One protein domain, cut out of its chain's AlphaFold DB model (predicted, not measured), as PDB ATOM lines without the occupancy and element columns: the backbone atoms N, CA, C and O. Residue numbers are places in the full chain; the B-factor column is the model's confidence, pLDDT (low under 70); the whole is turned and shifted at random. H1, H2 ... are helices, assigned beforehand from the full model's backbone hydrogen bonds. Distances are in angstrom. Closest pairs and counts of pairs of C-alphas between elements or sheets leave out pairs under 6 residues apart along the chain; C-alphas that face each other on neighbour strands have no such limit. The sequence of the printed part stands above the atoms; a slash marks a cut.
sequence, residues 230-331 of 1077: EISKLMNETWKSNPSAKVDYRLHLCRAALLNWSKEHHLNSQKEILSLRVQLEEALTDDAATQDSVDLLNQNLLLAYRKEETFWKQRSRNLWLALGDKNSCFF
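This is residues 230 to 331 of the 1077 residues of the protein "Putative reverse transcriptase" of Arabidopsis thaliana (UniProt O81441). Two helical hairpins, H1 with H2 and H3 with H4, make two separate lobes joined by a thin, free-standing connection. H4 is the longest helix and runs well past H3; a loop after it folds back and sets the small H5 on the last part of H4. The printed part has 102 residues with five named helices, H1 to H5 in chain order, and no named strand; the class is all helix. It is only just loose, close to extended, with a radius of gyration of the C-alphas of 19.0 A, and flat, spanning 61 by 37 by 19 A.

H1, residues 230 to 240, begins at C-alpha 230 at (253.158, 184.096, 154.616) and is 15.4 A long. H2, residues 247 to 264, is 25.9 A long. H3 is residues 269 to 282, 19.5 A. H4, residues 291 to 316, is 37.4 A long and ends at C-alpha 316 at (229.581, 184.473, 167.968). H5 is residues 328 to 331, 5.1 A.

H1 and H2 form a helical hairpin and touch, H2 with residues 250 to 258 alone; their closest C-alphas, of Trp 239 and Arg 250, are 5.6 A apart. They run opposite ways at a shallow tilt of 34 degrees, only just short of steep. H2 and H3 are apart. H3 and H4 form a second helical hairpin, opposite ways at a shallow tilt of 21 degrees; they touch, closest at the C-alphas of Leu 276 and Leu 301, 5.9 A. H4 touches H5 with residues 308 to 316 alone, closest at the C-alphas of Ser 316 and Phe 331, 5.5 A. Every O i to N i+4 pair is within hydrogen-bond range in H1, H3 and H4, and 13 of 14 in H2; H5 is too short for such a pair.

The C-alphas farthest apart, of Ser 244 and Asp 287, are 61.0 A apart. The printed part has no cut. The link from H4 to H5 is long, and that from H2 to H3 is tight. Residues 262 to 267, of which 262 to 264 belong to H2, and 285 to 290 stand free. The mean pLDDT of the printed part is 76.6; residues 265 to 270, 287 and 312 to 331 are under 70.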
ATOM      1  N   GLU A 230     252.597 182.740 154.748       84.44
ATOM      2  CA  GLU A 230     253.158 184.096 154.616       84.44
ATOM      3  C   GLU A 230     253.210 184.802 155.972       84.44
ATOM      4  O   GLU A 230     254.231 185.371 156.346       84.44
ATOM      5  N   ILE A 231     252.125 184.701 156.748       83.81
ATOM      6  CA  ILE A 231     252.056 185.229 158.115       83.81
ATOM      7  C   ILE A 231     253.077 184.524 159.001       83.81
ATOM      8  O   ILE A 231     253.772 185.179 159.772       83.81
ATOM      9  N   SER A 232     253.205 183.204 158.874       84.56
ATOM     10  CA  SER A 232     254.183 182.426 159.642       84.56
ATOM     11  C   SER A 232     255.626 182.857 159.326       84.56
ATOM     12  O   SER A 232     256.439 183.016 160.239       84.56
ATOM     13  N   LYS A 233     255.933 183.141 158.051       86.75
ATOM     14  CA  LYS A 233     257.225 183.687 157.599       86.75
ATOM     15  C   LYS A 233     257.457 185.109 158.124       86.75
ATOM     16  O   LYS A 233     258.459 185.342 158.795       86.75
ATOM     17  N   LEU A 234     256.492 186.011 157.926       88.25
ATOM     18  CA  LEU A 234     256.520 187.395 158.412       88.25
ATOM     19  C   LEU A 234     256.720 187.462 159.934       88.25
ATOM     20  O   LEU A 234     257.452 188.320 160.425       88.25
ATOM     21  N   MET A 235     256.096 186.561 160.699       87.00
ATOM     22  CA  MET A 235     256.275 186.482 162.151       87.00
ATOM     23  C   MET A 235     257.657 185.950 162.542       87.00
ATOM     24  O   MET A 235     258.257 186.523 163.444       87.00
ATOM     25  N   ASN A 236     258.198 184.937 161.859       87.06
ATOM     26  CA  ASN A 236     259.564 184.439 162.078       87.06
ATOM     27  C   ASN A 236     260.623 185.527 161.807       87.06
ATOM     28  O   ASN A 236     261.495 185.765 162.642       87.06
ATOM     29  N   GLU A 237     260.491 186.251 160.694       89.44
ATOM     30  CA  GLU A 237     261.362 187.374 160.317       89.44
ATOM     31  C   GLU A 237     261.236 188.549 161.303       89.44
ATOM     32  O   GLU A 237     262.233 189.011 161.862       89.44
ATOM     33  N   THR A 238     260.007 188.983 161.607       90.38
ATOM     34  CA  THR A 238     259.760 190.085 162.555       90.38
ATOM     35  C   THR A 238     260.251 189.745 163.964       90.38
ATOM     36  O   THR A 238     260.843 190.596 164.627       90.38
ATOM     37  N   TRP A 239     260.047 188.508 164.432       88.06
ATOM     38  CA  TRP A 239     260.457 188.072 165.768       88.06
ATOM     39  C   TRP A 239     261.977 188.024 165.921       88.06
ATOM     40  O   TRP A 239     262.487 188.427 166.965       88.06
ATOM     41  N   LYS A 240     262.702 187.571 164.888       87.81
ATOM     42  CA  LYS A 240     264.171 187.456 164.898       87.81
ATOM     43  C   LYS A 240     264.910 188.757 164.588       87.81
ATOM     44  O   LYS A 240     266.100 188.837 164.867       87.81
ATOM     45  N   SER A 241     264.215 189.785 164.094       88.31
ATOM     46  CA  SER A 241     264.792 191.104 163.777       88.31
ATOM     47  C   SER A 241     265.593 191.757 164.916       88.31
ATOM     48  O   SER A 241     266.476 192.566 164.651       88.31
ATOM     49  N   ASN A 242     265.282 191.439 166.179       84.06
ATOM     50  CA  ASN A 242     265.910 192.031 167.361       84.06
ATOM     51  C   ASN A 242     266.211 190.949 168.427       84.06
ATOM     52  O   ASN A 242     265.436 190.800 169.376       84.06
ATOM     53  N   PRO A 243     267.326 190.195 168.317       78.38
ATOM     54  CA  PRO A 243     267.636 189.083 169.225       78.38
ATOM     55  C   PRO A 243     267.734 189.477 170.710       78.38
ATOM     56  O   PRO A 243     267.312 188.725 171.584       78.38
ATOM     57  N   SER A 244     268.213 190.686 171.013       77.19
ATOM     58  CA  SER A 244     268.324 191.216 172.381       77.19
ATOM     59  C   SER A 244     267.008 191.757 172.966       77.19
ATOM     60  O   SER A 244     266.967 192.149 174.134       77.19
ATOM     61  N   ALA A 245     265.918 191.805 172.190       80.56
ATOM     62  CA  ALA A 245     264.658 192.388 172.641       80.56
ATOM     63  C   ALA A 245     263.779 191.409 173.435       80.56
ATOM     64  O   ALA A 245     263.563 190.266 173.029       80.56
ATOM     65  N   LYS A 246     263.184 191.924 174.519       83.19
ATOM     66  CA  LYS A 246     262.205 191.226 175.369       83.19
ATOM     67  C   LYS A 246     260.911 190.880 174.622       83.19
ATOM     68  O   LYS A 246     260.494 191.604 173.711       83.19
ATOM     69  N   VAL A 247     260.226 189.831 175.076       84.56
ATOM     70  CA  VAL A 247     258.996 189.260 174.491       84.56
ATOM     71  C   VAL A 247     257.906 190.318 174.263       84.56
ATOM     72  O   VAL A 247     257.277 190.331 173.206       84.56
ATOM     73  N   ASP A 248     257.713 191.254 175.199       80.94
ATOM     74  CA  ASP A 248     256.762 192.376 175.065       80.94
ATOM     75  C   ASP A 248     257.033 193.258 173.829       80.94
ATOM     76  O   ASP A 248     256.102 193.621 173.106       80.94
ATOM     77  N   TYR A 249     258.304 193.566 173.549       84.00
ATOM     78  CA  TYR A 249     258.681 194.399 172.406       84.00
ATOM     79  C   TYR A 249     258.571 193.626 171.090       84.00
ATOM     80  O   TYR A 249     258.035 194.150 170.115       84.00
ATOM     81  N   ARG A 250     258.971 192.348 171.069       87.19
ATOM     82  CA  ARG A 250     258.791 191.491 169.886       87.19
ATOM     83  C   ARG A 250     257.308 191.306 169.538       87.19
ATOM     84  O   ARG A 250     256.931 191.454 168.379       87.19
ATOM     85  N   LEU A 251     256.436 191.115 170.535       87.31
ATOM     86  CA  LEU A 251     254.977 191.118 170.345       87.31
ATOM     87  C   LEU A 251     254.454 192.466 169.814       87.31
ATOM     88  O   LEU A 251     253.533 192.480 168.994       87.31
ATOM     89  N   HIS A 252     255.029 193.597 170.238       85.81
ATOM     90  CA  HIS A 252     254.688 194.914 169.692       85.81
ATOM     91  C   HIS A 252     255.067 195.042 168.205       85.81
ATOM     92  O   HIS A 252     254.224 195.458 167.408       85.81
ATOM     93  N   LEU A 253     256.276 194.617 167.815       87.00
ATOM     94  CA  LEU A 253     256.718 194.592 166.414       87.00
ATOM     95  C   LEU A 253     255.833 193.676 165.555       87.00
ATOM     96  O   LEU A 253     255.301 194.116 164.538       87.00
ATOM     97  N   CYS A 254     255.572 192.442 166.004       88.69
ATOM     98  CA  CYS A 254     254.655 191.516 165.330       88.69
ATOM     99  C   CYS A 254     253.253 192.118 165.145       88.69
ATOM    100  O   CYS A 254     252.640 191.968 164.090       88.69
ATOM    101  N   ARG A 255     252.740 192.851 166.142       88.00
ATOM    102  CA  ARG A 255     251.457 193.561 166.046       88.00
ATOM    103  C   ARG A 255     251.491 194.703 165.027       88.00
ATOM    104  O   ARG A 255     250.485 194.905 164.353       88.00
ATOM    105  N   ALA A 256     252.599 195.433 164.907       86.94
ATOM    106  CA  ALA A 256     252.762 196.474 163.893       86.94
ATOM    107  C   ALA A 256     252.810 195.878 162.474       86.94
ATOM    108  O   ALA A 256     252.056 196.320 161.609       86.94
ATOM    109  N   ALA A 257     253.600 194.817 162.268       87.38
ATOM    110  CA  ALA A 257     253.692 194.098 160.995       87.38
ATOM    111  C   ALA A 257     252.328 193.537 160.545       87.38
ATOM    112  O   ALA A 257     251.873 193.834 159.442       87.38
ATOM    113  N   LEU A 258     251.613 192.829 161.431       86.81
ATOM    114  CA  LEU A 258     250.259 192.321 161.154       86.81
ATOM    115  C   LEU A 258     249.253 193.439 160.828       86.81
ATOM    116  O   LEU A 258     248.353 193.239 160.014       86.81
ATOM    117  N   LEU A 259     249.385 194.611 161.460       83.31
ATOM    118  CA  LEU A 259     248.516 195.765 161.208       83.31
ATOM    119  C   LEU A 259     248.816 196.487 159.890       83.31
ATOM    120  O   LEU A 259     247.941 197.211 159.423       83.31
ATOM    121  N   ASN A 260     250.003 196.327 159.304       85.12
ATOM    122  CA  ASN A 260     250.321 196.857 157.977       85.12
ATOM    123  C   ASN A 260     249.905 195.863 156.887       85.12
ATOM    124  O   ASN A 260     249.033 196.199 156.084       85.12
ATOM    125  N   TRP A 261     250.339 194.604 157.000       84.62
ATOM    126  CA  TRP A 261     249.930 193.513 156.107       84.62
ATOM    127  C   TRP A 261     248.396 193.421 155.967       84.62
ATOM    128  O   TRP A 261     247.862 193.350 154.862       84.62
ATOM    129  N   SER A 262     247.650 193.538 157.077       79.62
ATOM    130  CA  SER A 262     246.176 193.515 157.066       79.62
ATOM    131  C   SER A 262     245.508 194.759 156.454       79.62
ATOM    132  O   SER A 262     244.297 194.713 156.214       79.62
ATOM    133  N   LYS A 263     246.224 195.872 156.239       76.94
ATOM    134  CA  LYS A 263     245.713 197.006 155.445       76.94
ATOM    135  C   LYS A 263     245.911 196.717 153.965       76.94
ATOM    136  O   LYS A 263     244.949 196.813 153.215       76.94
ATOM    137  N   GLU A 264     247.134 196.334 153.599       77.19
ATOM    138  CA  GLU A 264     247.575 196.057 152.226       77.19
ATOM    139  C   GLU A 264     246.703 194.979 151.564       77.19
ATOM    140  O   GLU A 264     246.208 195.170 150.458       77.19
ATOM    141  N   HIS A 265     246.407 193.894 152.286       69.94
ATOM    142  CA  HIS A 265     245.657 192.744 151.764       69.94
ATOM    143  C   HIS A 265     244.123 192.894 151.858       69.94
ATOM    144  O   HIS A 265     243.402 191.921 151.656       69.94
ATOM    145  N   HIS A 266     243.612 194.088 152.207       56.66
ATOM    146  CA  HIS A 266     242.195 194.497 152.156       56.66
ATOM    147  C   HIS A 266     241.138 193.393 152.422       56.66
ATOM    148  O   HIS A 266     240.184 193.233 151.661       56.66
ATOM    149  N   LEU A 267     241.275 192.670 153.546       59.72
ATOM    150  CA  LEU A 267     240.499 191.473 153.924       59.72
ATOM    151  C   LEU A 267     238.992 191.709 154.186       59.72
ATOM    152  O   LEU A 267     238.487 191.514 155.294       59.72
ATOM    153  N   ASN A 268     238.239 192.111 153.164       65.44
ATOM    154  CA  ASN A 268     236.784 192.119 153.179       65.44
ATOM    155  C   ASN A 268     236.255 190.931 152.369       65.44
ATOM    156  O   ASN A 268     235.943 191.066 151.186       65.44
ATOM    157  N   SER A 269     236.096 189.782 153.029       68.38
ATOM    158  CA  SER A 269     235.594 188.565 152.382       68.38
ATOM    159  C   SER A 269     234.192 188.701 151.779       68.38
ATOM    160  O   SER A 269     233.824 187.894 150.939       68.38
ATOM    161  N   GLN A 270     233.410 189.730 152.126       68.44
ATOM    162  CA  GLN A 270     232.139 189.993 151.440       68.44
ATOM    163  C   GLN A 270     232.353 190.624 150.059       68.44
ATOM    164  O   GLN A 270     231.594 190.324 149.145       68.44
ATOM    165  N   LYS A 271     233.412 191.427 149.866       76.62
ATOM    166  CA  LYS A 271     233.835 191.861 148.524       76.62
ATOM    167  C   LYS A 271     234.412 190.692 147.724       76.62
ATOM    168  O   LYS A 271     234.003 190.514 146.589       76.62
ATOM    169  N   GLU A 272     235.268 189.875 148.342       80.12
ATOM    170  CA  GLU A 272     235.843 188.642 147.764       80.12
ATOM    171  C   GLU A 272     234.746 187.679 147.262       80.12
ATOM    172  O   GLU A 272     234.787 187.214 146.128       80.12
ATOM    173  N   ILE A 273     233.714 187.429 148.080       81.94
ATOM    174  CA  ILE A 273     232.559 186.591 147.718       81.94
ATOM    175  C   ILE A 273     231.712 187.232 146.610       81.94
ATOM    176  O   ILE A 273     231.173 186.506 145.780       81.94
ATOM    177  N   LEU A 274     231.566 188.562 146.580       83.44
ATOM    178  CA  LEU A 274     230.816 189.243 145.519       83.44
ATOM    179  C   LEU A 274     231.574 189.233 144.184       83.44
ATOM    180  O   LEU A 274     230.963 188.909 143.171       83.44
ATOM    181  N   SER A 275     232.885 189.493 144.168       85.12
ATOM    182  CA  SER A 275     233.684 189.419 142.938       85.12
ATOM    183  C   SER A 275     233.777 187.992 142.400       85.12
ATOM    184  O   SER A 275     233.585 187.793 141.208       85.12
ATOM    185  N   LEU A 276     233.969 186.989 143.267       86.25
ATOM    186  CA  LEU A 276     233.986 185.576 142.855       86.25
ATOM    187  C   LEU A 276     232.616 185.065 142.383       86.25
ATOM    188  O   LEU A 276     232.567 184.092 141.640       86.25
ATOM    189  N   ARG A 277     231.503 185.687 142.800       85.06
ATOM    190  CA  ARG A 277     230.179 185.409 142.221       85.06
ATOM    191  C   ARG A 277     230.060 185.978 140.816       85.06
ATOM    192  O   ARG A 277     229.693 185.229 139.930       85.06
ATOM    193  N   VAL A 278     230.396 187.256 140.634       87.56
ATOM    194  CA  VAL A 278     230.324 187.928 139.328       87.56
ATOM    195  C   VAL A 278     231.221 187.216 138.313       87.56
ATOM    196  O   VAL A 278     230.729 186.809 137.274       87.56
ATOM    197  N   GLN A 279     232.471 186.913 138.672       85.62
ATOM    198  CA  GLN A 279     233.401 186.161 137.816       85.62
ATOM    199  C   GLN A 279     232.909 184.748 137.473       85.62
ATOM    200  O   GLN A 279     233.170 184.257 136.380       85.62
ATOM    201  N   LEU A 280     232.205 184.080 138.392       85.88
ATOM    202  CA  LEU A 280     231.608 182.767 138.135       85.88
ATOM    203  C   LEU A 280     230.348 182.867 137.260       85.88
ATOM    204  O   LEU A 280     230.089 181.963 136.482       85.88
ATOM    205  N   GLU A 281     229.571 183.940 137.384       84.44
ATOM    206  CA  GLU A 281     228.382 184.213 136.568       84.44
ATOM    207  C   GLU A 281     228.786 184.609 135.135       84.44
ATOM    208  O   GLU A 281     228.235 184.078 134.173       84.44
ATOM    209  N   GLU A 282     229.839 185.419 134.987       85.31
ATOM    210  CA  GLU A 282     230.521 185.722 133.721       85.31
ATOM    211  C   GLU A 282     231.070 184.439 133.066       85.31
ATOM    212  O   GLU A 282     230.696 184.119 131.940       85.31
ATOM    213  N   ALA A 283     231.862 183.636 133.788       82.44
ATOM    214  CA  ALA A 283     232.437 182.381 133.279       82.44
ATOM    215  C   ALA A 283     231.421 181.234 133.069       82.44
ATOM    216  O   ALA A 283     231.781 180.197 132.521       82.44
ATOM    217  N   LEU A 284     230.168 181.391 133.508       79.62
ATOM    218  CA  LEU A 284     229.050 180.491 133.181       79.62
ATOM    219  C   LEU A 284     228.194 181.006 132.007       79.62
ATOM    220  O   LEU A 284     227.262 180.316 131.598       79.62
ATOM    221  N   THR A 285     228.492 182.203 131.493       81.94
ATOM    222  CA  THR A 285     227.785 182.855 130.373       81.94
ATOM    223  C   THR A 285     228.689 183.025 129.138       81.94
ATOM    224  O   THR A 285     228.196 183.322 128.055       81.94
ATOM    225  N   ASP A 286     230.003 182.835 129.280       82.19
ATOM    226  CA  ASP A 286     230.977 182.837 128.183       82.19
ATOM    227  C   ASP A 286     231.137 181.433 127.569       82.19
ATOM    228  O   ASP A 286     231.671 180.525 128.208       82.19
ATOM    229  N   ASP A 287     230.724 181.265 126.308       69.12
ATOM    230  CA  ASP A 287     230.868 180.016 125.540       69.12
ATOM    231  C   ASP A 287     232.340 179.583 125.333       69.12
ATOM    232  O   ASP A 287     232.600 178.433 124.971       69.12
ATOM    233  N   ALA A 288     233.318 180.471 125.559       71.75
ATOM    234  CA  ALA A 288     234.746 180.148 125.509       71.75
ATOM    235  C   ALA A 288     235.325 179.651 126.854       71.75
ATOM    236  O   ALA A 288     236.488 179.232 126.909       71.75
ATOM    237  N   ALA A 289     234.552 179.676 127.946       70.19
ATOM    238  CA  ALA A 289     235.041 179.317 129.274       70.19
ATOM    239  C   ALA A 289     235.329 177.808 129.406       70.19
ATOM    240  O   ALA A 289     234.477 176.946 129.192       70.19
ATOM    241  N   THR A 290     236.550 177.459 129.823       77.50
ATOM    242  CA  THR A 290     236.930 176.056 130.067       77.50
ATOM    243  C   THR A 290     236.362 175.562 131.400       77.50
ATOM    244  O   THR A 290     236.478 176.267 132.407       77.50
ATOM    245  N   GLN A 291     235.831 174.334 131.447       77.75
ATOM    246  CA  GLN A 291     235.262 173.708 132.655       77.75
ATOM    247  C   GLN A 291     236.180 173.823 133.890       77.75
ATOM    248  O   GLN A 291     235.713 174.181 134.971       77.75
ATOM    249  N   ASP A 292     237.493 173.624 133.723       79.81
ATOM    250  CA  ASP A 292     238.482 173.753 134.805       79.81
ATOM    251  C   ASP A 292     238.490 175.148 135.461       79.81
ATOM    252  O   ASP A 292     238.726 175.274 136.663       79.81
ATOM    253  N   SER A 293     238.204 176.209 134.696       80.62
ATOM    254  CA  SER A 293     238.128 177.583 135.213       80.62
ATOM    255  C   SER A 293     236.873 177.803 136.067       80.62
ATOM    256  O   SER A 293     236.954 178.398 137.144       80.62
ATOM    257  N   VAL A 294     235.739 177.232 135.649       82.56
ATOM    258  CA  VAL A 294     234.465 177.245 136.382       82.56
ATOM    259  C   VAL A 294     234.583 176.440 137.678       82.56
ATOM    260  O   VAL A 294     234.126 176.889 138.734       82.56
ATOM    261  N   ASP A 295     235.246 175.283 137.647       83.12
ATOM    262  CA  ASP A 295     235.490 174.471 138.841       83.12
ATOM    263  C   ASP A 295     236.509 175.115 139.796       83.12
ATOM    264  O   ASP A 295     236.323 175.068 141.017       83.12
ATOM    265  N   LEU A 296     237.537 175.799 139.280       87.75
ATOM    266  CA  LEU A 296     238.469 176.591 140.088       87.75
ATOM    267  C   LEU A 296     237.770 177.782 140.767       87.75
ATOM    268  O   LEU A 296     237.960 178.007 141.967       87.75
ATOM    269  N   LEU A 297     236.919 178.518 140.045       86.25
ATOM    270  CA  LEU A 297     236.109 179.609 140.604       86.25
ATOM    271  C   LEU A 297     235.128 179.096 141.669       86.25
ATOM    272  O   LEU A 297     235.047 179.679 142.754       86.25
ATOM    273  N   ASN A 298     234.461 177.959 141.434       85.19
ATOM    274  CA  ASN A 298     233.609 177.303 142.431       85.19
ATOM    275  C   ASN A 298     234.386 176.889 143.694       85.19
ATOM    276  O   ASN A 298     233.910 177.109 144.814       85.19
ATOM    277  N   GLN A 299     235.588 176.323 143.546       86.06
ATOM    278  CA  GLN A 299     236.451 175.970 144.678       86.06
ATOM    279  C   GLN A 299     236.894 177.209 145.467       86.06
ATOM    280  O   GLN A 299     236.773 177.227 146.696       86.06
ATOM    281  N   ASN A 300     237.321 178.273 144.785       84.62
ATOM    282  CA  ASN A 300     237.709 179.541 145.408       84.62
ATOM    283  C   ASN A 300     236.536 180.201 146.150       84.62
ATOM    284  O   ASN A 300     236.681 180.603 147.307       84.62
ATOM    285  N   LEU A 301     235.346 180.228 145.549       83.25
ATOM    286  CA  LEU A 301     234.124 180.735 146.173       83.25
ATOM    287  C   LEU A 301     233.712 179.894 147.399       83.25
ATOM    288  O   LEU A 301     233.324 180.441 148.436       83.25
ATOM    289  N   LEU A 302     233.857 178.565 147.338       81.31
ATOM    290  CA  LEU A 302     233.628 177.670 148.478       81.31
ATOM    291  C   LEU A 302     234.635 177.906 149.617       81.31
ATOM    292  O   LEU A 302     234.252 177.864 150.790       81.31
ATOM    293  N   LEU A 303     235.902 178.179 149.296       80.62
ATOM    294  CA  LEU A 303     236.920 178.568 150.273       80.62
ATOM    295  C   LEU A 303     236.592 179.930 150.905       80.62
ATOM    296  O   LEU A 303     236.629 180.038 152.131       80.62
ATOM    297  N   ALA A 304     236.185 180.929 150.120       78.44
ATOM    298  CA  ALA A 304     235.778 182.243 150.624       78.44
ATOM    299  C   ALA A 304     234.580 182.151 151.595       78.44
ATOM    300  O   ALA A 304     234.628 182.707 152.697       78.44
ATOM    301  N   TYR A 305     233.554 181.346 151.281       75.12
ATOM    302  CA  TYR A 305     232.460 181.066 152.223       75.12
ATOM    303  C   TYR A 305     232.940 180.390 153.522       75.12
ATOM    304  O   TYR A 305     232.441 180.716 154.601       75.12
ATOM    305  N   ARG A 306     233.912 179.465 153.455       73.75
ATOM    306  CA  ARG A 306     234.498 178.818 154.649       73.75
ATOM    307  C   ARG A 306     235.298 179.808 155.509       73.75
ATOM    308  O   ARG A 306     235.221 179.719 156.740       73.75
ATOM    309  N   LYS A 307     236.011 180.769 154.896       72.75
ATOM    310  CA  LYS A 307     236.664 181.892 155.600       72.75
ATOM    311  C   LYS A 307     235.619 182.725 156.355       72.75
ATOM    312  O   LYS A 307     235.743 182.899 157.570       72.75
ATOM    313  N   GLU A 308     234.553 183.167 155.678       74.56
ATOM    314  CA  GLU A 308     233.499 183.982 156.301       74.56
ATOM    315  C   GLU A 308     232.738 183.225 157.415       74.56
ATOM    316  O   GLU A 308     232.515 183.789 158.493       74.56
ATOM    317  N   GLU A 309     232.374 181.948 157.219       70.06
ATOM    318  CA  GLU A 309     231.724 181.149 158.273       70.06
ATOM    319  C   GLU A 309     232.613 181.085 159.524       70.06
ATOM    320  O   GLU A 309     232.145 181.345 160.635       70.06
ATOM    321  N   THR A 310     233.908 180.810 159.344       70.12
ATOM    322  CA  THR A 310     234.887 180.705 160.437       70.12
ATOM    323  C   THR A 310     235.020 182.025 161.204       70.12
ATOM    324  O   THR A 310     234.955 182.032 162.440       70.12
ATOM    325  N   PHE A 311     235.100 183.152 160.492       72.06
ATOM    326  CA  PHE A 311     235.140 184.495 161.073       72.06
ATOM    327  C   PHE A 311     233.889 184.803 161.921       72.06
ATOM    328  O   PHE A 311     233.996 185.184 163.096       72.06
ATOM    329  N   TRP A 312     232.678 184.584 161.396       66.81
ATOM    330  CA  TRP A 312     231.447 184.841 162.158       66.81
ATOM    331  C   TRP A 312     231.233 183.851 163.307       66.81
ATOM    332  O   TRP A 312     230.786 184.246 164.393       66.81
ATOM    333  N   LYS A 313     231.621 182.587 163.131       67.94
ATOM    334  CA  LYS A 313     231.627 181.559 164.177       67.94
ATOM    335  C   LYS A 313     232.503 181.980 165.358       67.94
ATOM    336  O   LYS A 313     232.005 182.009 166.491       67.94
ATOM    337  N   GLN A 314     233.738 182.425 165.099       66.31
ATOM    338  CA  GLN A 314     234.654 182.974 166.108       66.31
ATOM    339  C   GLN A 314     234.036 184.168 166.856       66.31
ATOM    340  O   GLN A 314     234.104 184.235 168.089       66.31
ATOM    341  N   ARG A 315     233.389 185.098 166.137       68.44
ATOM    342  CA  ARG A 315     232.752 186.293 166.728       68.44
ATOM    343  C   ARG A 315     231.526 185.952 167.584       68.44
ATOM    344  O   ARG A 315     231.367 186.529 168.661       68.44
ATOM    345  N   SER A 316     230.725 184.963 167.181       62.44
ATOM    346  CA  SER A 316     229.581 184.473 167.968       62.44
ATOM    347  C   SER A 316     230.009 183.779 169.275       62.44
ATOM    348  O   SER A 316     229.336 183.899 170.309       62.44
ATOM    349  N   ARG A 317     231.167 183.096 169.242       64.25
ATOM    350  CA  ARG A 317     231.707 182.200 170.284       64.25
ATOM    351  C   ARG A 317     230.826 180.972 170.588       64.25
ATOM    352  O   ARG A 317     230.842 180.467 171.712       64.25
ATOM    353  N   ASN A 318     230.060 180.480 169.611       63.28
ATOM    354  CA  ASN A 318     229.298 179.228 169.724       63.28
ATOM    355  C   ASN A 318     230.185 178.005 169.420       63.28
ATOM    356  O   ASN A 318     230.252 177.541 168.287       63.28
ATOM    357  N   LEU A 319     230.849 177.470 170.450       55.28
ATOM    358  CA  LEU A 319     231.805 176.351 170.332       55.28
ATOM    359  C   LEU A 319     231.176 174.989 169.969       55.28
ATOM    360  O   LEU A 319     231.885 174.075 169.571       55.28
ATOM    361  N   TRP A 320     229.863 174.826 170.140       56.91
ATOM    362  CA  TRP A 320     229.160 173.542 169.988       56.91
ATOM    363  C   TRP A 320     228.670 173.264 168.553       56.91
ATOM    364  O   TRP A 320     228.169 172.172 168.291       56.91
ATOM    365  N   LEU A 321     228.783 174.227 167.625       54.19
ATOM    366  CA  LEU A 321     228.330 174.067 166.238       54.19
ATOM    367  C   LEU A 321     229.458 173.448 165.395       54.19
ATOM    368  O   LEU A 321     230.309 174.145 164.833       54.19
ATOM    369  N   ALA A 322     229.487 172.118 165.357       46.72
ATOM    370  CA  ALA A 322     230.440 171.333 164.582       46.72
ATOM    371  C   ALA A 322     229.835 170.900 163.234       46.72
ATOM    372  O   ALA A 322     228.765 170.298 163.222       46.72
ATOM    373  N   LEU A 323     230.589 171.157 162.155       39.91
ATOM    374  CA  LEU A 323     230.373 170.743 160.757       39.91
ATOM    375  C   LEU A 323     229.158 171.330 160.000       39.91
ATOM    376  O   LEU A 323     228.011 171.200 160.416       39.91
ATOM    377  N   GLY A 324     229.438 171.850 158.798       47.62
ATOM    378  CA  GLY A 324     228.625 171.597 157.597       47.62
ATOM    379  C   GLY A 324     227.502 172.566 157.214       47.62
ATOM    380  O   GLY A 324     226.813 172.283 156.240       47.62
ATOM    381  N   ASP A 325     227.283 173.672 157.926       48.41
ATOM    382  CA  ASP A 325     226.017 174.417 157.837       48.41
ATOM    383  C   ASP A 325     226.232 175.921 157.561       48.41
ATOM    384  O   ASP A 325     226.770 176.634 158.412       48.41
ATOM    385  N   LYS A 326     225.779 176.415 156.392       51.00
ATOM    386  CA  LYS A 326     225.970 177.796 155.875       51.00
ATOM    387  C   LYS A 326     225.175 178.856 156.670       51.00
ATOM    388  O   LYS A 326     224.283 179.519 156.153       51.00
ATOM    389  N   ASN A 327     225.488 179.012 157.955       57.41
ATOM    390  CA  ASN A 327     224.681 179.724 158.953       57.41
ATOM    391  C   ASN A 327     225.264 181.093 159.381       57.41
ATOM    392  O   ASN A 327     225.167 181.492 160.548       57.41
ATOM    393  N   SER A 328     225.841 181.853 158.441       58.12
ATOM    394  CA  SER A 328     226.366 183.211 158.688       58.12
ATOM    395  C   SER A 328     225.311 184.137 159.314       58.12
ATOM    396  O   SER A 328     225.588 184.778 160.328       58.12
ATOM    397  N   CYS A 329     224.069 184.117 158.818       60.38
ATOM    398  CA  CYS A 329     222.946 184.883 159.372       60.38
ATOM    399  C   CYS A 329     222.641 184.536 160.844       60.38
ATOM    400  O   CYS A 329     222.427 185.439 161.659       60.38
ATOM    401  N   PHE A 330     222.689 183.254 161.227       64.69
ATOM    402  CA  PHE A 330     222.528 182.833 162.625       64.69
ATOM    403  C   PHE A 330     223.677 183.351 163.501       64.69
ATOM    404  O   PHE A 330     223.434 183.882 164.589       64.69
ATOM    405  N   PHE A 331     224.927 183.246 163.033       64.94
ATOM    406  CA  PHE A 331     226.086 183.767 163.760       64.94
ATOM    407  C   PHE A 331     226.070 185.299 163.871       64.94
ATOM    408  O   PHE A 331     226.418 185.827 164.931       64.94
TER     409      PHE A 331